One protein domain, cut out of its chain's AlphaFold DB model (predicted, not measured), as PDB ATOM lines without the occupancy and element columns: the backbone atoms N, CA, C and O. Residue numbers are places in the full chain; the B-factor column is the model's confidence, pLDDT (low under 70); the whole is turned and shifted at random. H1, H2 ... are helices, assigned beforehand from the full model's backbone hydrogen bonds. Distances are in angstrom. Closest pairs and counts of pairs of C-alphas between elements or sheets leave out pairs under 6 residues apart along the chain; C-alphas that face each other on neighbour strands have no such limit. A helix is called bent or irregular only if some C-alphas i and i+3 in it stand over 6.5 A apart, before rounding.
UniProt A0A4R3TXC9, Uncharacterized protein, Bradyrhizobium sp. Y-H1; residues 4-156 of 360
ATOM      1  N   SER A   4     225.114 138.338 124.398       76.56
ATOM      2  CA  SER A   4     223.936 139.061 123.895       76.56
ATOM      3  C   SER A   4     223.859 139.073 122.363       76.56
ATOM      4  O   SER A   4     222.777 138.918 121.809       76.56
ATOM      5  N   GLU A   5     224.997 139.179 121.673       81.94
ATOM      6  CA  GLU A   5     225.076 139.203 120.205       81.94
ATOM      7  C   GLU A   5     224.740 137.832 119.600       81.94
ATOM      8  O   GLU A   5     224.086 137.755 118.561       81.94
ATOM      9  N   TRP A   6     225.113 136.742 120.280       83.56
ATOM     10  CA  TRP A   6     224.717 135.383 119.891       83.56
ATOM     11  C   TRP A   6     223.207 135.161 119.988       83.56
ATOM     12  O   TRP A   6     222.628 134.522 119.110       83.56
ATOM     13  N   ARG A   7     222.549 135.726 121.007       80.12
ATOM     14  CA  ARG A   7     221.083 135.687 121.120       80.12
ATOM     15  C   ARG A   7     220.404 136.457 119.992       80.12
ATOM     16  O   ARG A   7     219.500 135.915 119.361       80.12
ATOM     17  N   THR A   8     220.877 137.664 119.675       84.12
ATOM     18  CA  THR A   8     220.368 138.439 118.532       84.12
ATOM     19  C   THR A   8     220.569 137.696 117.210       84.12
ATOM     20  O   THR A   8     219.661 137.661 116.384       84.12
ATOM     21  N   PHE A   9     221.718 137.037 117.024       82.38
ATOM     22  CA  PHE A   9     221.990 136.214 115.843       82.38
ATOM     23  C   PHE A   9     221.010 135.039 115.708       82.38
ATOM     24  O   PHE A   9     220.455 134.823 114.631       82.38
ATOM     25  N   VAL A  10     220.752 134.300 116.793       82.00
ATOM     26  CA  VAL A  10     219.777 133.197 116.782       82.00
ATOM     27  C   VAL A  10     218.366 133.719 116.520       82.00
ATOM     28  O   VAL A  10     217.653 133.137 115.711       82.00
ATOM     29  N   GLN A  11     217.969 134.842 117.117       84.56
ATOM     30  CA  GLN A  11     216.655 135.441 116.872       84.56
ATOM     31  C   GLN A  11     216.474 135.887 115.416       84.56
ATOM     32  O   GLN A  11     215.442 135.599 114.811       84.56
ATOM     33  N   ALA A  12     217.488 136.525 114.826       79.62
ATOM     34  CA  ALA A  12     217.481 136.884 113.410       79.62
ATOM     35  C   ALA A  12     217.418 135.638 112.507       79.62
ATOM     36  O   ALA A  12     216.662 135.621 111.537       79.62
ATOM     37  N   GLY A  13     218.156 134.578 112.852       76.19
ATOM     38  CA  GLY A  13     218.116 133.305 112.133       76.19
ATOM     39  C   GLY A  13     216.755 132.608 112.215       76.19
ATOM     40  O   GLY A  13     216.276 132.106 111.203       76.19
ATOM     41  N   MET A  14     216.098 132.623 113.379       82.88
ATOM     42  CA  MET A  14     214.736 132.098 113.534       82.88
ATOM     43  C   MET A  14     213.737 132.882 112.672       82.88
ATOM     44  O   MET A  14     212.938 132.274 111.972       82.88
ATOM     45  N   ASN A  15     213.837 134.213 112.621       83.81
ATOM     46  CA  ASN A  15     212.965 135.032 111.771       83.81
ATOM     47  C   ASN A  15     213.172 134.773 110.259       83.81
ATOM     48  O   ASN A  15     212.204 134.795 109.499       83.81
ATOM     49  N   ASP A  16     214.405 134.514 109.794       73.44
ATOM     50  CA  ASP A  16     214.633 134.116 108.390       73.44
ATOM     51  C   ASP A  16     214.053 132.726 108.089       73.44
ATOM     52  O   ASP A  16     213.491 132.515 107.012       73.44
ATOM     53  N   ILE A  17     214.159 131.794 109.042       76.50
ATOM     54  CA  ILE A  17     213.550 130.464 108.936       76.50
ATOM     55  C   ILE A  17     212.024 130.583 108.841       76.50
ATOM     56  O   ILE A  17     211.448 129.950 107.960       76.50
ATOM     57  N   ASP A  18     211.388 131.433 109.651       79.62
ATOM     58  CA  ASP A  18     209.933 131.651 109.615       79.62
ATOM     59  C   ASP A  18     209.471 132.175 108.262       79.62
ATOM     60  O   ASP A  18     208.595 131.587 107.636       79.62
ATOM     61  N   ARG A  19     210.148 133.194 107.721       73.06
ATOM     62  CA  ARG A  19     209.817 133.723 106.393       73.06
ATOM     63  C   ARG A  19     209.888 132.649 105.302       73.06
ATOM     64  O   ARG A  19     209.065 132.631 104.388       73.06
ATOM     65  N   ARG A  20     210.883 131.756 105.362       71.81
ATOM     66  CA  ARG A  20     211.007 130.636 104.409       71.81
ATOM     67  C   ARG A  20     209.950 129.563 104.650       71.81
ATOM     68  O   ARG A  20     209.488 128.955 103.688       71.81
ATOM     69  N   CYS A  21     209.586 129.337 105.907       77.06
ATOM     70  CA  CYS A  21     208.534 128.420 106.313       77.06
ATOM     71  C   CYS A  21     207.174 128.876 105.779       77.06
ATOM     72  O   CYS A  21     206.520 128.116 105.072       77.06
ATOM     73  N   ASP A  22     206.811 130.140 105.991       78.31
ATOM     74  CA  ASP A  22     205.566 130.732 105.492       78.31
ATOM     75  C   ASP A  22     205.498 130.696 103.964       78.31
ATOM     76  O   ASP A  22     204.476 130.327 103.385       78.31
ATOM     77  N   ALA A  23     206.611 131.001 103.286       69.19
ATOM     78  CA  ALA A  23     206.701 130.886 101.832       69.19
ATOM     79  C   ALA A  23     206.507 129.436 101.349       69.19
ATOM     80  O   ALA A  23     205.842 129.203 100.338       69.19
ATOM     81  N   TYR A  24     207.059 128.456 102.070       75.31
ATOM     82  CA  TYR A  24     206.871 127.037 101.773       75.31
ATOM     83  C   TYR A  24     205.419 126.588 101.998       75.31
ATOM     84  O   TYR A  24     204.854 125.911 101.139       75.31
ATOM     85  N   LEU A  25     204.788 127.004 103.099       77.19
ATOM     86  CA  LEU A  25     203.382 126.713 103.391       77.19
ATOM     87  C   LEU A  25     202.435 127.370 102.377       77.19
ATOM     88  O   LEU A  25     201.480 126.738 101.929       77.19
ATOM     89  N   GLY A  26     202.726 128.599 101.946       76.75
ATOM     90  CA  GLY A  26     201.986 129.274 100.878       76.75
ATOM     91  C   GLY A  26     202.153 128.591  99.518       76.75
ATOM     92  O   GLY A  26     201.184 128.426  98.776       76.75
ATOM     93  N   TRP A  27     203.365 128.125  99.194       79.12
ATOM     94  CA  TRP A  27     203.599 127.313  97.995       79.12
ATOM     95  C   TRP A  27     202.818 125.994  98.038       79.12
ATOM     96  O   TRP A  27     202.247 125.589  97.024       79.12
ATOM     97  N   LEU A  28     202.771 125.346  99.202       71.88
ATOM     98  CA  LEU A  28     202.050 124.097  99.414       71.88
ATOM     99  C   LEU A  28     200.533 124.267  99.223       71.88
ATOM    100  O   LEU A  28     199.927 123.472  98.504       71.88
ATOM    101  N   ASP A  29     199.934 125.313  99.801       74.88
ATOM    102  CA  ASP A  29     198.514 125.643  99.599       74.88
ATOM    103  C   ASP A  29     198.207 125.945  98.135       74.88
ATOM    104  O   ASP A  29     197.300 125.353  97.550       74.88
ATOM    105  N   ASN A  30     199.025 126.786  97.494       74.88
ATOM    106  CA  ASN A  30     198.889 127.051  96.069       74.88
ATOM    107  C   ASN A  30     198.896 125.725  95.292       74.88
ATOM    108  O   ASN A  30     197.955 125.430  94.558       74.88
ATOM    109  N   LYS A  31     199.896 124.863  95.522       72.62
ATOM    110  CA  LYS A  31     200.022 123.564  94.850       72.62
ATOM    111  C   LYS A  31     198.805 122.655  95.071       72.62
ATOM    112  O   LYS A  31     198.385 121.999  94.117       72.62
ATOM    113  N   ARG A  32     198.214 122.652  96.271       73.81
ATOM    114  CA  ARG A  32     196.953 121.955  96.571       73.81
ATOM    115  C   ARG A  32     195.789 122.528  95.758       73.81
ATOM    116  O   ARG A  32     195.067 121.759  95.125       73.81
ATOM    117  N   ARG A  33     195.633 123.855  95.708       76.75
ATOM    118  CA  ARG A  33     194.571 124.531  94.935       76.75
ATOM    119  C   ARG A  33     194.663 124.285  93.432       76.75
ATOM    120  O   ARG A  33     193.637 124.313  92.770       76.75
ATOM    121  N   TRP A  34     195.844 123.984  92.888       75.31
ATOM    122  CA  TRP A  34     195.999 123.593  91.477       75.31
ATOM    123  C   TRP A  34     195.476 122.184  91.163       75.31
ATOM    124  O   TRP A  34     195.228 121.881  89.997       75.31
ATOM    125  N   ARG A  35     195.282 121.318  92.168       76.75
ATOM    126  CA  ARG A  35     194.870 119.924  91.949       76.75
ATOM    127  C   ARG A  35     193.474 119.826  91.334       76.75
ATOM    128  O   ARG A  35     193.303 119.163  90.315       76.75
ATOM    129  N   GLU A  36     192.490 120.491  91.934       78.19
ATOM    130  CA  GLU A  36     191.090 120.420  91.492       78.19
ATOM    131  C   GLU A  36     190.849 121.046  90.109       78.19
ATOM    132  O   GLU A  36     190.219 120.389  89.281       78.19
ATOM    133  N   PRO A  37     191.368 122.248  89.781       80.44
ATOM    134  CA  PRO A  37     191.221 122.831  88.452       80.44
ATOM    135  C   PRO A  37     191.844 121.972  87.353       80.44
ATOM    136  O   PRO A  37     191.227 121.809  86.304       80.44
ATOM    137  N   ILE A  38     193.021 121.381  87.589       76.06
ATOM    138  CA  ILE A  38     193.679 120.518  86.599       76.06
ATOM    139  C   ILE A  38     192.879 119.226  86.396       76.06
ATOM    140  O   ILE A  38     192.646 118.829  85.255       76.06
ATOM    141  N   LEU A  39     192.382 118.603  87.470       80.88
ATOM    142  CA  LEU A  39     191.494 117.440  87.360       80.88
ATOM    143  C   LEU A  39     190.192 117.782  86.628       80.88
ATOM    144  O   LEU A  39     189.786 117.056  85.721       80.88
ATOM    145  N   LYS A  40     189.571 118.923  86.949       80.19
ATOM    146  CA  LYS A  40     188.374 119.419  86.259       80.19
ATOM    147  C   LYS A  40     188.649 119.685  84.781       80.19
ATOM    148  O   LYS A  40     187.806 119.376  83.939       80.19
ATOM    149  N   GLN A  41     189.820 120.219  84.445       79.00
ATOM    150  CA  GLN A  41     190.227 120.464  83.066       79.00
ATOM    151  C   GLN A  41     190.454 119.154  82.304       79.00
ATOM    152  O   GLN A  41     189.975 119.033  81.177       79.00
ATOM    153  N   LEU A  42     191.089 118.151  82.918       78.56
ATOM    154  CA  LEU A  42     191.239 116.814  82.334       78.56
ATOM    155  C   LEU A  42     189.875 116.155  82.102       78.56
ATOM    156  O   LEU A  42     189.631 115.629  81.021       78.56
ATOM    157  N   HIS A  43     188.962 116.240  83.073       77.94
ATOM    158  CA  HIS A  43     187.600 115.720  82.940       77.94
ATOM    159  C   HIS A  43     186.816 116.427  81.824       77.94
ATOM    160  O   HIS A  43     186.197 115.781  80.982       77.94
ATOM    161  N   THR A  44     186.872 117.758  81.776       77.50
ATOM    162  CA  THR A  44     186.168 118.554  80.757       77.50
ATOM    163  C   THR A  44     186.734 118.286  79.363       77.50
ATOM    164  O   THR A  44     185.975 118.133  78.409       77.50
ATOM    165  N   THR A  45     188.058 118.156  79.244       75.62
ATOM    166  CA  THR A  45     188.726 117.797  77.983       75.62
ATOM    167  C   THR A  45     188.316 116.402  77.522       75.62
ATOM    168  O   THR A  45     187.973 116.227  76.353       75.62
ATOM    169  N   ALA A  46     188.279 115.429  78.436       70.25
ATOM    170  CA  ALA A  46     187.849 114.068  78.139       70.25
ATOM    171  C   ALA A  46     186.390 114.026  77.658       70.25
ATOM    172  O   ALA A  46     186.104 113.453  76.609       70.25
ATOM    173  N   ALA A  47     185.484 114.700  78.375       71.31
ATOM    174  CA  ALA A  47     184.066 114.773  78.026       71.31
ATOM    175  C   ALA A  47     183.840 115.455  76.667       71.31
ATOM    176  O   ALA A  47     183.081 114.958  75.839       71.31
ATOM    177  N   THR A  48     184.549 116.555  76.408       70.62
ATOM    178  CA  THR A  48     184.474 117.280  75.130       70.62
ATOM    179  C   THR A  48     184.995 116.423  73.978       70.62
ATOM    180  O   THR A  48     184.353 116.331  72.936       70.62
ATOM    181  N   THR A  49     186.130 115.746  74.175       72.69
ATOM    182  CA  THR A  49     186.715 114.857  73.160       72.69
ATOM    183  C   THR A  49     185.776 113.689  72.857       72.69
ATOM    184  O   THR A  49     185.507 113.409  71.691       72.69
ATOM    185  N   GLY A  50     185.200 113.063  73.890       65.94
ATOM    186  CA  GLY A  50     184.203 112.004  73.728       65.94
ATOM    187  C   GLY A  50     182.952 112.478  72.982       65.94
ATOM    188  O   GLY A  50     182.489 111.789  72.075       65.94
ATOM    189  N   ALA A  51     182.448 113.677  73.289       65.25
ATOM    190  CA  ALA A  51     181.299 114.265  72.601       65.25
ATOM    191  C   ALA A  51     181.583 114.545  71.113       65.25
ATOM    192  O   ALA A  51     180.767 114.203  70.262       65.25
ATOM    193  N   ILE A  52     182.755 115.103  70.780       68.44
ATOM    194  CA  ILE A  52     183.169 115.342  69.386       68.44
ATOM    195  C   ILE A  52     183.276 114.022  68.620       68.44
ATOM    196  O   ILE A  52     182.791 113.921  67.494       68.44
ATOM    197  N   MET A  53     183.874 112.992  69.220       67.69
ATOM    198  CA  MET A  53     183.996 111.678  68.586       67.69
ATOM    199  C   MET A  53     182.627 111.023  68.365       67.69
ATOM    200  O   MET A  53     182.385 110.463  67.299       67.69
ATOM    201  N   GLY A  54     181.708 111.159  69.326       68.81
ATOM    202  CA  GLY A  54     180.327 110.698  69.179       68.81
ATOM    203  C   GLY A  54     179.578 111.424  68.056       68.81
ATOM    204  O   GLY A  54     178.920 110.781  67.243       68.81
ATOM    205  N   LEU A  55     179.726 112.749  67.958       70.00
ATOM    206  CA  LEU A  55     179.079 113.565  66.920       70.00
ATOM    207  C   LEU A  55     179.661 113.348  65.517       70.00
ATOM    208  O   LEU A  55     178.948 113.483  64.529       70.00
ATOM    209  N   THR A  56     180.942 113.001  65.417       75.25
ATOM    210  CA  THR A  56     181.623 112.748  64.134       75.25
ATOM    211  C   THR A  56     181.469 111.307  63.640       75.25
ATOM    212  O   THR A  56     182.049 110.942  62.619       75.25
ATOM    213  N   GLY A  57     180.665 110.487  64.328       56.31
ATOM    214  CA  GLY A  57     180.367 109.113  63.918       56.31
ATOM    215  C   GLY A  57     181.521 108.135  64.145       56.31
ATOM    216  O   GLY A  57     181.567 107.076  63.519       56.31
ATOM    217  N   VAL A  58     182.463 108.471  65.031       69.00
ATOM    218  CA  VAL A  58     183.535 107.552  65.417       69.00
ATOM    219  C   VAL A  58     182.929 106.371  66.180       69.00
ATOM    220  O   VAL A  58     182.078 106.543  67.051       69.00
ATOM    221  N   GLY A  59     183.379 105.155  65.862       61.62
ATOM    222  CA  GLY A  59     182.909 103.941  66.529       61.62
ATOM    223  C   GLY A  59     183.143 103.955  68.048       61.62
ATOM    224  O   GLY A  59     184.039 104.627  68.561       61.62
ATOM    225  N   ALA A  60     182.369 103.150  68.777       61.78
ATOM    226  CA  ALA A  60     182.431 103.081  70.240       61.78
ATOM    227  C   ALA A  60     183.813 102.658  70.785       61.78
ATOM    228  O   ALA A  60     184.218 103.099  71.859       61.78
ATOM    229  N   ALA A  61     184.564 101.839  70.038       52.03
ATOM    230  CA  ALA A  61     185.876 101.348  70.464       52.03
ATOM    231  C   ALA A  61     186.940 102.468  70.576       52.03
ATOM    232  O   ALA A  61     187.542 102.595  71.642       52.03
ATOM    233  N   PRO A  62     187.154 103.334  69.564       45.06
ATOM    234  CA  PRO A  62     188.027 104.499  69.718       45.06
ATOM    235  C   PRO A  62     187.616 105.451  70.851       45.06
ATOM    236  O   PRO A  62     188.485 105.961  71.553       45.06
ATOM    237  N   ILE A  63     186.312 105.672  71.064       53.69
ATOM    238  CA  ILE A  63     185.805 106.520  72.159       53.69
ATOM    239  C   ILE A  63     186.205 105.932  73.519       53.69
ATOM    240  O   ILE A  63     186.685 106.657  74.392       53.69
ATOM    241  N   ALA A  64     186.078 104.613  73.679       53.44
ATOM    242  CA  ALA A  64     186.486 103.913  74.892       53.44
ATOM    243  C   ALA A  64     188.002 104.011  75.145       53.44
ATOM    244  O   ALA A  64     188.408 104.255  76.277       53.44
ATOM    245  N   ILE A  65     188.836 103.890  74.104       56.50
ATOM    246  CA  ILE A  65     190.304 104.023  74.214       56.50
ATOM    247  C   ILE A  65     190.704 105.432  74.674       56.50
ATOM    248  O   ILE A  65     191.588 105.599  75.510       56.50
ATOM    249  N   VAL A  66     190.046 106.465  74.149       60.41
ATOM    250  CA  VAL A  66     190.302 107.846  74.577       60.41
ATOM    251  C   VAL A  66     189.842 108.059  76.022       60.41
ATOM    252  O   VAL A  66     190.562 108.672  76.811       60.41
ATOM    253  N   GLY A  67     188.695 107.490  76.405       54.16
ATOM    254  CA  GLY A  67     188.210 107.499  77.786       54.16
ATOM    255  C   GLY A  67     189.194 106.863  78.775       54.16
ATOM    256  O   GLY A  67     189.495 107.464  79.807       54.16
ATOM    257  N   THR A  68     189.758 105.694  78.450       64.19
ATOM    258  CA  THR A  68     190.753 105.029  79.311       64.19
ATOM    259  C   THR A  68     192.070 105.799  79.388       64.19
ATOM    260  O   THR A  68     192.661 105.877  80.463       64.19
ATOM    261  N   ALA A  69     192.512 106.434  78.297       58.16
ATOM    262  CA  ALA A  69     193.713 107.268  78.292       58.16
ATOM    263  C   ALA A  69     193.574 108.499  79.207       58.16
ATOM    264  O   ALA A  69     194.493 108.816  79.966       58.16
ATOM    265  N   PHE A  70     192.418 109.173  79.185       71.19
ATOM    266  CA  PHE A  70     192.155 110.292  80.093       71.19
ATOM    267  C   PHE A  70     191.973 109.842  81.548       71.19
ATOM    268  O   PHE A  70     192.473 110.528  82.437       71.19
ATOM    269  N   GLY A  71     191.335 108.692  81.794       66.88
ATOM    270  CA  GLY A  71     191.259 108.091  83.132       66.88
ATOM    271  C   GLY A  71     192.649 107.791  83.704       66.88
ATOM    272  O   GLY A  71     192.987 108.242  84.793       66.88
ATOM    273  N   PHE A  72     193.525 107.170  82.910       72.88
ATOM    274  CA  PHE A  72     194.915 106.925  83.300       72.88
ATOM    275  C   PHE A  72     195.700 108.220  83.577       72.88
ATOM    276  O   PHE A  72     196.505 108.279  84.510       72.88
ATOM    277  N   ALA A  73     195.476 109.276  82.787       64.25
ATOM    278  CA  ALA A  73     196.107 110.577  83.009       64.25
ATOM    279  C   ALA A  73     195.632 111.236  84.316       64.25
ATOM    280  O   ALA A  73     196.446 111.822  85.035       64.25
ATOM    281  N   GLN A  74     194.343 111.111  84.646       69.44
ATOM    282  CA  GLN A  74     193.780 111.565  85.921       69.44
ATOM    283  C   GLN A  74     194.387 110.787  87.093       69.44
ATOM    284  O   GLN A  74     194.908 111.409  88.017       69.44
ATOM    285  N   ASP A  75     194.424 109.456  87.020       71.94
ATOM    286  CA  ASP A  75     194.989 108.598  88.067       71.94
ATOM    287  C   ASP A  75     196.484 108.851  88.268       71.94
ATOM    288  O   ASP A  75     196.971 108.942  89.394       71.94
ATOM    289  N   THR A  76     197.233 109.042  87.181       71.50
ATOM    290  CA  THR A  76     198.653 109.413  87.239       71.50
ATOM    291  C   THR A  76     198.836 110.774  87.906       71.50
ATOM    292  O   THR A  76     199.726 110.943  88.742       71.50
ATOM    293  N   PHE A  77     197.981 111.747  87.582       74.69
ATOM    294  CA  PHE A  77     198.019 113.063  88.209       74.69
ATOM    295  C   PHE A  77     197.684 112.991  89.705       74.69
ATOM    296  O   PHE A  77     198.387 113.606  90.507       74.69
ATOM    297  N   VAL A  78     196.674 112.212  90.103       73.94
ATOM    298  CA  VAL A  78     196.342 111.976  91.517       73.94
ATOM    299  C   VAL A  78     197.506 111.288  92.230       73.94
ATOM    300  O   VAL A  78     197.969 111.803  93.241       73.94
ATOM    301  N   ASN A  79     198.065 110.214  91.670       70.25
ATOM    302  CA  ASN A  79     199.171 109.462  92.270       70.25
ATOM    303  C   ASN A  79     200.446 110.300  92.454       70.25
ATOM    304  O   ASN A  79     201.132 110.176  93.466       70.25
ATOM    305  N   ILE A  80     200.768 111.188  91.508       66.88
ATOM    306  CA  ILE A  80     201.935 112.080  91.619       66.88
ATOM    307  C   ILE A  80     201.721 113.162  92.687       66.88
ATOM    308  O   ILE A  80     202.678 113.575  93.347       66.88
ATOM    309  N   ASN A  81     200.480 113.625  92.860       65.06
ATOM    310  CA  ASN A  81     200.126 114.668  93.827       65.06
ATOM    311  C   ASN A  81     199.621 114.107  95.174       65.06
ATOM    312  O   ASN A  81     199.358 114.883  96.087       65.06
ATOM    313  N   SER A  82     199.525 112.783  95.321       56.66
ATOM    314  CA  SER A  82     199.160 112.074  96.551       56.66
ATOM    315  C   SER A  82     200.372 111.991  97.482       56.66
ATOM    316  O   SER A  82     201.064 110.976  97.573       56.66
ATOM    317  N   ARG A  83     200.676 113.096  98.165       59.59
ATOM    318  CA  ARG A  83     201.520 113.094  99.370       59.59
ATOM    319  C   ARG A  83     200.702 113.610 100.548       59.59
ATOM    320  O   ARG A  83     199.912 114.536 100.377       59.59
ATOM    321  N   LEU A  84     200.932 113.044 101.733       53.59
ATOM    322  CA  LEU A  84     200.148 113.273 102.955       53.59
ATOM    323  C   LEU A  84     199.964 114.773 103.280       53.59
ATOM    324  O   LEU A  84     198.872 115.214 103.619       53.59
ATOM    325  N   ILE A  85     200.999 115.595 103.074       54.06
ATOM    326  CA  ILE A  85     200.966 117.049 103.352       54.06
ATOM    327  C   ILE A  85     200.047 117.840 102.407       54.06
ATOM    328  O   ILE A  85     199.566 118.908 102.769       54.06
ATOM    329  N   THR A  86     199.793 117.343 101.198       58.75
ATOM    330  CA  THR A  86     198.882 117.987 100.234       58.75
ATOM    331  C   THR A  86     197.411 117.637 100.475       58.75
ATOM    332  O   THR A  86     196.534 118.301  99.924       58.75
ATOM    333  N   GLU A  87     197.133 116.617 101.289       61.41
ATOM    334  CA  GLU A  87     195.775 116.155 101.603       61.41
ATOM    335  C   GLU A  87     195.239 116.758 102.908       61.41
ATOM    336  O   GLU A  87     194.043 117.034 103.015       61.41
ATOM    337  N   ILE A  88     196.118 117.058 103.869       65.88
ATOM    338  CA  ILE A  88     195.750 117.695 105.140       65.88
ATOM    339  C   ILE A  88     195.396 119.173 104.923       65.88
ATOM    340  O   ILE A  88     196.034 119.864 104.127       65.88
ATOM    341  N   ASP A  89     194.348 119.648 105.604       69.00
ATOM    342  CA  ASP A  89     193.896 121.044 105.557       69.00
ATOM    343  C   ASP A  89     195.038 122.021 105.896       69.00
ATOM    344  O   ASP A  89     195.778 121.822 106.863       69.00
ATOM    345  N   GLN A  90     195.176 123.087 105.099       75.31
ATOM    346  CA  GLN A  90     196.198 124.112 105.307       75.31
ATOM    347  C   GLN A  90     196.095 124.732 106.704       75.31
ATOM    348  O   GLN A  90     197.125 124.995 107.319       75.31
ATOM    349  N   SER A  91     194.878 124.929 107.220       72.94
ATOM    350  CA  SER A  91     194.649 125.492 108.553       72.94
ATOM    351  C   SER A  91     195.256 124.621 109.655       72.94
ATOM    352  O   SER A  91     195.875 125.151 110.574       72.94
ATOM    353  N   VAL A  92     195.175 123.293 109.515       73.94
ATOM    354  CA  VAL A  92     195.761 122.316 110.447       73.94
ATOM    355  C   VAL A  92     197.284 122.311 110.346       73.94
ATOM    356  O   VAL A  92     197.983 122.303 111.358       73.94
ATOM    357  N   VAL A  93     197.825 122.349 109.126       78.38
ATOM    358  CA  VAL A  93     199.278 122.425 108.917       78.38
ATOM    359  C   VAL A  93     199.837 123.717 109.516       78.38
ATOM    360  O   VAL A  93     200.828 123.689 110.246       78.38
ATOM    361  N   GLN A  94     199.186 124.847 109.247       80.62
ATOM    362  CA  GLN A  94     199.611 126.154 109.727       80.62
ATOM    363  C   GLN A  94     199.492 126.261 111.253       80.62
ATOM    364  O   GLN A  94     200.425 126.749 111.888       80.62
ATOM    365  N   SER A  95     198.411 125.758 111.863       78.38
ATOM    366  CA  SER A  95     198.255 125.775 113.323       78.38
ATOM    367  C   SER A  95     199.328 124.943 114.024       78.38
ATOM    368  O   SER A  95     199.887 125.385 115.023       78.38
ATOM    369  N   VAL A  96     199.659 123.766 113.484       79.88
ATOM    370  CA  VAL A  96     200.688 122.881 114.051       79.88
ATOM    371  C   VAL A  96     202.084 123.493 113.930       79.88
ATOM    372  O   VAL A  96     202.880 123.409 114.863       79.88
ATOM    373  N   VAL A  97     202.404 124.119 112.796       83.25
ATOM    374  CA  VAL A  97     203.700 124.787 112.610       83.25
ATOM    375  C   VAL A  97     203.839 125.984 113.551       83.25
ATOM    376  O   VAL A  97     204.850 126.081 114.247       83.25
ATOM    377  N   LEU A  98     202.816 126.842 113.628       84.06
ATOM    378  CA  LEU A  98     202.815 128.021 114.499       84.06
ATOM    379  C   LEU A  98     202.913 127.644 115.982       84.06
ATOM    380  O   LEU A  98     203.681 128.258 116.723       84.06
ATOM    381  N   ASP A  99     202.178 126.620 116.421       81.50
ATOM    382  CA  ASP A  99     202.243 126.126 117.800       81.50
ATOM    383  C   ASP A  99     203.647 125.600 118.140       81.50
ATOM    384  O   ASP A  99     204.271 126.053 119.104       81.50
ATOM    385  N   ASN A 100     204.221 124.748 117.285       80.88
ATOM    386  CA  ASN A 100     205.579 124.232 117.474       80.88
ATOM    387  C   ASN A 100     206.642 125.348 117.471       80.88
ATOM    388  O   ASN A 100     207.580 125.311 118.274       80.88
ATOM    389  N   GLN A 101     206.510 126.357 116.602       82.81
ATOM    390  CA  GLN A 101     207.404 127.519 116.566       82.81
ATOM    391  C   GLN A 101     207.327 128.334 117.861       82.81
ATOM    392  O   GLN A 101     208.369 128.699 118.414       82.81
ATOM    393  N   ASN A 102     206.117 128.599 118.360       85.62
ATOM    394  CA  ASN A 102     205.898 129.339 119.601       85.62
ATOM    395  C   ASN A 102     206.451 128.581 120.810       85.62
ATOM    396  O   ASN A 102     207.200 129.152 121.605       85.62
ATOM    397  N   GLN A 103     206.168 127.281 120.910       82.12
ATOM    398  CA  GLN A 103     206.708 126.424 121.965       82.12
ATOM    399  C   GLN A 103     208.236 126.401 121.951       82.12
ATOM    400  O   GLN A 103     208.870 126.564 122.995       82.12
ATOM    401  N   PHE A 104     208.853 126.271 120.776       84.88
ATOM    402  CA  PHE A 104     210.309 126.300 120.663       84.88
ATOM    403  C   PHE A 104     210.891 127.657 121.088       84.88
ATOM    404  O   PHE A 104     211.864 127.704 121.843       84.88
ATOM    405  N   ARG A 105     210.275 128.770 120.667       85.75
ATOM    406  CA  ARG A 105     210.706 130.129 121.041       85.75
ATOM    407  C   ARG A 105     210.624 130.367 122.549       85.75
ATOM    408  O   ARG A 105     211.566 130.926 123.111       85.75
ATOM    409  N   MET A 106     209.565 129.898 123.213       83.81
ATOM    410  CA  MET A 106     209.433 129.988 124.674       83.81
ATOM    411  C   MET A 106     210.560 129.240 125.398       83.81
ATOM    412  O   MET A 106     211.145 129.768 126.342       83.81
ATOM    413  N   LYS A 107     210.929 128.046 124.922       79.88
ATOM    414  CA  LYS A 107     211.997 127.236 125.533       79.88
ATOM    415  C   LYS A 107     213.394 127.815 125.304       79.88
ATOM    416  O   LYS A 107     214.250 127.777 126.188       79.88
ATOM    417  N   VAL A 108     213.633 128.397 124.130       81.81
ATOM    418  CA  VAL A 108     214.925 129.017 123.802       81.81
ATOM    419  C   VAL A 108     215.132 130.347 124.527       81.81
ATOM    420  O   VAL A 108     216.274 130.680 124.834       81.81
ATOM    421  N   ALA A 109     214.067 131.076 124.881       80.44
ATOM    422  CA  ALA A 109     214.170 132.354 125.592       80.44
ATOM    423  C   ALA A 109     214.954 132.261 126.920       80.44
ATOM    424  O   ALA A 109     215.654 133.207 127.284       80.44
ATOM    425  N   GLY A 110     214.885 131.116 127.611       76.62
ATOM    426  CA  GLY A 110     215.631 130.842 128.847       76.62
ATOM    427  C   GLY A 110     216.988 130.150 128.660       76.62
ATOM    428  O   GLY A 110     217.705 129.951 129.638       76.62
ATOM    429  N   THR A 111     217.364 129.772 127.434       80.44
ATOM    430  CA  THR A 111     218.573 128.972 127.179       80.44
ATOM    431  C   THR A 111     219.779 129.875 126.874       80.44
ATOM    432  O   THR A 111     219.716 130.689 125.948       80.44
ATOM    433  N   PRO A 112     220.908 129.763 127.605       78.81
ATOM    434  CA  PRO A 112     222.098 130.556 127.314       78.81
ATOM    435  C   PRO A 112     222.739 130.122 125.985       78.81
ATOM    436  O   PRO A 112     223.087 128.958 125.803       78.81
ATOM    437  N   VAL A 113     222.925 131.077 125.066       81.00
ATOM    438  CA  VAL A 113     223.638 130.885 123.792       81.00
ATOM    439  C   VAL A 113     224.911 131.719 123.825       81.00
ATOM    440  O   VAL A 113     224.873 132.932 123.631       81.00
ATOM    441  N   ASP A 114     226.040 131.085 124.116       84.75
ATOM    442  CA  ASP A 114     227.330 131.753 124.323       84.75
ATOM    443  C   ASP A 114     228.356 131.470 123.215       84.75
ATOM    444  O   ASP A 114     229.378 132.156 123.126       84.75
ATOM    445  N   ASN A 115     228.082 130.503 122.336       79.06
ATOM    446  CA  ASN A 115     229.013 130.067 121.304       79.06
ATOM    447  C   ASN A 115     228.332 129.726 119.964       79.06
ATOM    448  O   ASN A 115     227.131 129.456 119.876       79.06
ATOM    449  N   ARG A 116     229.138 129.726 118.893       72.62
ATOM    450  CA  ARG A 116     228.695 129.439 117.519       72.62
ATOM    451  C   ARG A 116     228.063 128.044 117.363       72.62
ATOM    452  O   ARG A 116     227.017 127.967 116.717       72.62
ATOM    453  N   PRO A 117     228.640 126.952 117.909       77.31
ATOM    454  CA  PRO A 117     228.007 125.633 117.859       77.31
ATOM    455  C   PRO A 117     226.599 125.604 118.463       77.31
ATOM    456  O   PRO A 117     225.692 125.075 117.825       77.31
ATOM    457  N   ALA A 118     226.397 126.224 119.629       72.75
ATOM    458  CA  ALA A 118     225.099 126.307 120.292       72.75
ATOM    459  C   ALA A 118     224.076 127.058 119.428       72.75
ATOM    460  O   ALA A 118     222.962 126.577 119.226       72.75
ATOM    461  N   ALA A 119     224.476 128.183 118.829       72.31
ATOM    462  CA  ALA A 119     223.621 128.944 117.919       72.31
ATOM    463  C   ALA A 119     223.217 128.135 116.670       72.31
ATOM    464  O   ALA A 119     222.039 128.075 116.318       72.31
ATOM    465  N   ILE A 120     224.175 127.473 116.012       71.19
ATOM    466  CA  ILE A 120     223.910 126.645 114.820       71.19
ATOM    467  C   ILE A 120     223.006 125.461 115.163       71.19
ATOM    468  O   ILE A 120     222.120 125.108 114.384       71.19
ATOM    469  N   TYR A 121     223.234 124.835 116.313       75.62
ATOM    470  CA  TYR A 121     222.460 123.694 116.772       75.62
ATOM    471  C   TYR A 121     220.988 124.066 117.008       75.62
ATOM    472  O   TYR A 121     220.093 123.392 116.494       75.62
ATOM    473  N   LEU A 122     220.735 125.190 117.689       76.31
ATOM    474  CA  LEU A 122     219.385 125.713 117.910       76.31
ATOM    475  C   LEU A 122     218.674 126.055 116.596       76.31
ATOM    476  O   LEU A 122     217.543 125.625 116.387       76.31
ATOM    477  N   LEU A 123     219.351 126.751 115.677       76.25
ATOM    478  CA  LEU A 123     218.782 127.098 114.369       76.25
ATOM    479  C   LEU A 123     218.464 125.861 113.518       76.25
ATOM    480  O   LEU A 123     217.445 125.828 112.831       76.25
ATOM    481  N   ARG A 124     219.303 124.820 113.575       72.50
ATOM    482  CA  ARG A 124     219.040 123.550 112.881       72.50
ATOM    483  C   ARG A 124     217.813 122.841 113.427       72.50
ATOM    484  O   ARG A 124     217.042 122.323 112.627       72.50
ATOM    485  N   ASN A 125     217.638 122.813 114.747       72.50
ATOM    486  CA  ASN A 125     216.452 122.227 115.367       72.50
ATOM    487  C   ASN A 125     215.193 123.028 115.029       72.50
ATOM    488  O   ASN A 125     214.189 122.429 114.656       72.50
ATOM    489  N   TYR A 126     215.284 124.360 115.039       78.50
ATOM    490  CA  TYR A 126     214.177 125.226 114.646       78.50
ATOM    491  C   TYR A 126     213.745 125.005 113.191       78.50
ATOM    492  O   TYR A 126     212.562 124.839 112.912       78.50
ATOM    493  N   LEU A 127     214.704 124.882 112.264       76.88
ATOM    494  CA  LEU A 127     214.424 124.581 110.856       76.88
ATOM    495  C   LEU A 127     213.651 123.265 110.673       76.88
ATOM    496  O   LEU A 127     212.877 123.140 109.724       76.88
ATOM    497  N   ARG A 128     213.840 122.282 111.567       73.88
ATOM    498  CA  ARG A 128     213.145 120.993 111.458       73.88
ATOM    499  C   ARG A 128     211.639 121.121 111.628       73.88
ATOM    500  O   ARG A 128     210.930 120.354 110.996       73.88
ATOM    501  N   ILE A 129     211.157 122.100 112.393       75.00
ATOM    502  CA  ILE A 129     209.719 122.326 112.624       75.00
ATOM    503  C   ILE A 129     208.972 122.523 111.299       75.00
ATOM    504  O   ILE A 129     207.878 122.002 111.109       75.00
ATOM    505  N   CYS A 130     209.612 123.206 110.353       71.56
ATOM    506  CA  CYS A 130     209.050 123.533 109.049       71.56
ATOM    507  C   CYS A 130     209.335 122.485 107.966       71.56
ATOM    508  O   CYS A 130     208.978 122.683 106.802       71.56
ATOM    509  N   MET A 131     210.010 121.382 108.301       74.44
ATOM    510  CA  MET A 131     210.296 120.343 107.320       74.44
ATOM    511  C   MET A 131     209.066 119.464 107.067       74.44
ATOM    512  O   MET A 131     208.395 119.070 108.022       74.44
ATOM    513  N   PRO A 132     208.825 119.058 105.805       71.38
ATOM    514  CA  PRO A 132     207.660 118.265 105.425       71.38
ATOM    515  C   PRO A 132     207.429 117.039 106.330       71.38
ATOM    516  O   PRO A 132     206.359 116.878 106.905       71.38
ATOM    517  N   PHE A 133     208.467 116.224 106.538       67.75
ATOM    518  CA  PHE A 133     208.389 115.021 107.375       67.75
ATOM    519  C   PHE A 133     208.031 115.318 108.842       67.75
ATOM    520  O   PHE A 133     207.297 114.562 109.474       67.75
ATOM    521  N   SER A 134     208.531 116.421 109.399       70.06
ATOM    522  CA  SER A 134     208.265 116.804 110.789       70.06
ATOM    523  C   SER A 134     206.833 117.293 110.984       70.06
ATOM    524  O   SER A 134     206.235 116.992 112.012       70.06
ATOM    525  N   ILE A 135     206.265 117.973 109.986       70.69
ATOM    526  CA  ILE A 135     204.854 118.372 109.968       70.69
ATOM    527  C   ILE A 135     203.956 117.125 109.941       70.69
ATOM    528  O   ILE A 135     203.076 116.994 110.789       70.69
ATOM    529  N   GLU A 136     204.216 116.176 109.033       71.44
ATOM    530  CA  GLU A 136     203.476 114.902 108.955       71.44
ATOM    531  C   GLU A 136     203.546 114.124 110.270       71.44
ATOM    532  O   GLU A 136     202.531 113.661 110.786       71.44
ATOM    533  N   MET A 137     204.749 114.006 110.834       70.69
ATOM    534  CA  MET A 137     204.965 113.323 112.103       70.69
ATOM    535  C   MET A 137     204.255 114.036 113.256       70.69
ATOM    536  O   MET A 137     203.665 113.365 114.096       70.69
ATOM    537  N   SER A 138     204.277 115.372 113.298       70.25
ATOM    538  CA  SER A 138     203.568 116.144 114.321       70.25
ATOM    539  C   SER A 138     202.064 115.911 114.228       70.25
ATOM    540  O   SER A 138     201.448 115.622 115.244       70.25
ATOM    541  N   ILE A 139     201.481 115.947 113.029       69.94
ATOM    542  CA  ILE A 139     200.040 115.740 112.822       69.94
ATOM    543  C   ILE A 139     199.630 114.304 113.181       69.94
ATOM    544  O   ILE A 139     198.677 114.102 113.935       69.94
ATOM    545  N   ASN A 140     200.391 113.306 112.719       67.69
ATOM    546  CA  ASN A 140     200.152 111.900 113.051       67.69
ATOM    547  C   ASN A 140     200.306 111.631 114.557       67.69
ATOM    548  O   ASN A 140     199.517 110.884 115.139       67.69
ATOM    549  N   ASN A 141     201.282 112.258 115.217       67.12
ATOM    550  CA  ASN A 141     201.454 112.150 116.663       67.12
ATOM    551  C   ASN A 141     200.314 112.838 117.419       67.12
ATOM    552  O   ASN A 141     199.762 112.234 118.330       67.12
ATOM    553  N   THR A 142     199.890 114.039 117.025       63.44
ATOM    554  CA  THR A 142     198.738 114.722 117.633       63.44
ATOM    555  C   THR A 142     197.473 113.864 117.534       63.44
ATOM    556  O   THR A 142     196.781 113.684 118.535       63.44
ATOM    557  N   MET A 143     197.202 113.253 116.373       58.84
ATOM    558  CA  MET A 143     196.053 112.357 116.192       58.84
ATOM    559  C   MET A 143     196.159 111.073 117.021       58.84
ATOM    560  O   MET A 143     195.188 110.670 117.662       58.84
ATOM    561  N   THR A 144     197.324 110.422 117.041       58.59
ATOM    562  CA  THR A 144     197.518 109.163 117.780       58.59
ATOM    563  C   THR A 144     197.547 109.363 119.296       58.59
ATOM    564  O   THR A 144     196.997 108.535 120.019       58.59
ATOM    565  N   VAL A 145     198.126 110.460 119.786       57.81
ATOM    566  CA  VAL A 145     198.165 110.821 121.213       57.81
ATOM    567  C   VAL A 145     196.774 111.224 121.707       57.81
ATOM    568  O   VAL A 145     196.335 110.710 122.734       57.81
ATOM    569  N   TYR A 146     196.033 112.036 120.942       54.84
ATOM    570  CA  TYR A 146     194.634 112.362 121.247       54.84
ATOM    571  C   TYR A 146     193.750 111.108 121.278       54.84
ATOM    572  O   TYR A 146     192.988 110.904 122.222       54.84
ATOM    573  N   SER A 147     193.902 110.217 120.289       55.19
ATOM    574  CA  SER A 147     193.122 108.971 120.210       55.19
ATOM    575  C   SER A 147     193.419 107.996 121.355       55.19
ATOM    576  O   SER A 147     192.565 107.188 121.702       55.19
ATOM    577  N   ARG A 148     194.629 108.039 121.932       56.53
ATOM    578  CA  ARG A 148     195.059 107.121 123.000       56.53
ATOM    579  C   ARG A 148     194.833 107.651 124.415       56.53
ATOM    580  O   ARG A 148     194.740 106.836 125.324       56.53
ATOM    581  N   GLY A 149     194.777 108.967 124.618       51.19
ATOM    582  CA  GLY A 149     194.742 109.543 125.967       51.19
ATOM    583  C   GLY A 149     193.845 110.767 126.160       51.19
ATOM    584  O   GLY A 149     193.919 111.394 127.214       51.19
ATOM    585  N   GLY A 150     192.996 111.118 125.188       50.88
ATOM    586  CA  GLY A 150     192.058 112.240 125.307       50.88
ATOM    587  C   GLY A 150     192.733 113.626 125.310       50.88
ATOM    588  O   GLY A 150     193.912 113.743 124.968       50.88
ATOM    589  N   PRO A 151     192.007 114.702 125.682       53.47
ATOM    590  CA  PRO A 151     192.513 116.080 125.638       53.47
ATOM    591  C   PRO A 151     193.742 116.315 126.527       53.47
ATOM    592  O   PRO A 151     194.591 117.141 126.200       53.47
ATOM    593  N   ASP A 152     193.866 115.577 127.633       52.50
ATOM    594  CA  ASP A 152     194.981 115.712 128.573       52.50
ATOM    595  C   ASP A 152     196.303 115.153 128.030       52.50
ATOM    596  O   ASP A 152     197.372 115.637 128.399       52.50
ATOM    597  N   ALA A 153     196.263 114.198 127.095       50.91
ATOM    598  CA  ALA A 153     197.470 113.642 126.485       50.91
ATOM    599  C   ALA A 153     198.177 114.633 125.540       50.91
ATOM    600  O   ALA A 153     199.392 114.542 125.356       50.91
ATOM    601  N   LEU A 154     197.447 115.627 125.018       50.75
ATOM    602  CA  LEU A 154     197.989 116.730 124.211       50.75
ATOM    603  C   LEU A 154     198.848 117.716 125.018       50.75
ATOM    604  O   LEU A 154     199.536 118.544 124.429       50.75
ATOM    605  N   ARG A 155     198.844 117.627 126.355       52.50
ATOM    606  CA  ARG A 155     199.752 118.400 127.218       52.50
ATOM    607  C   ARG A 155     201.183 117.853 127.214       52.50
ATOM    608  O   ARG A 155     202.086 118.516 127.719       52.50
ATOM    609  N   THR A 156     201.398 116.657 126.664       51.44
ATOM    610  CA  THR A 156     202.724 116.041 126.558       51.44
ATOM    611  C   THR A 156     203.440 116.593 125.330       51.44
ATOM    612  O   THR A 156     202.976 116.409 124.205       51.44
TER     613      THR A 156
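Overview. This is residues 4 to 156 of the 360 residues of an uncharacterized protein of Bradyrhizobium sp. Y-H1 (UniProt A0A4R3TXC9). A long rod of helices: H1 and H2 follow one another nearly end to end along its length, H3 folds back beside H2 as a slender hairpin at one end, and H5 and H6 join H1 in a loose three-helix bundle at the other. H7 starts near the middle of the rod and runs off crosswise as a side arm, kinked near residue 147, with residues 147 to 152 sticking out free. The printed part has 153 residues with seven named helices, H1 to H7 in chain order, and no named strand, so the class is all helix. It is extended, with a radius of gyration of the C-alphas of 23.7 A and spans of 80 by 38 by 20 A.

Arrangement. H1, residues 4 to 33, is the longest helix and touches H6, residues 116 to 129, with residues 6 to 17 alone, at a shallow tilt of 21 degrees, the same way; the closest C-alphas, of Val 10 and Ala 119, are 5.8 A apart. H1 and H5, residues 90 to 109, only just touch, with 3 pairs of C-alphas within 8 A, the closest being Asp 29 and Gln 90 at 6.3 A; their shallow tilt is 6 degrees, opposite ways. H5 and H6 form a helical hairpin at 22 degrees, with the C-alphas of Val 97 and Ile 129 closest at 6.5 A. H1, H5 and H6 are an up and down bundle, each running against the one before it in the chain. H4, residues 84 to 87, touches H1 at Arg 32 and Thr 86, whose C-alphas are the closest at 5.7 A. H7, residues 132 to 153, touches H5 about perpendicular, at 85 degrees, with the C-alphas of Val 93 and Ile 135 closest at 7.0 A. H7 also touches H4, the closest C-alphas being those of Ile 85 and Glu 136 at 6.5 A. H2, residues 35 to 55, and H3, residues 60 to 81, are a helical hairpin at 5 degrees, with the C-alphas of Gly 50 and Ile 63 closest at 5.9 A. H1 and H2 meet only through their link, and H2 and H5 are apart. Every O i to N i+4 pair is within hydrogen-bond range in H1, H2, H3 and H5, against 9 of 10 in H6 and 15 of 18 in H7, while H4 is too short for such a pair.

Along the chain. H1 runs 43.7 A from C-alpha 4 at (223.936, 139.061, 123.895) to C-alpha 33. H2 spans 30.3 A, H3 31.7 A and H5 28.3 A. H6 spans 20.8 A, and H7 spans 23.8 A to C-alpha 153 at (197.470, 113.642, 126.485). H7 is irregular, with C-alphas 148 and 151 9.7 A apart.

Size, cuts and confidence. The two C-alphas farthest apart, of Ser 4 and Gly 57, are 80.0 A apart. The printed part has no cut and no long link. Mean pLDDT of the printed part is 71.2, and 51 residues are under 70, among them 57 to 69, 80 to 89 and 139 to 156.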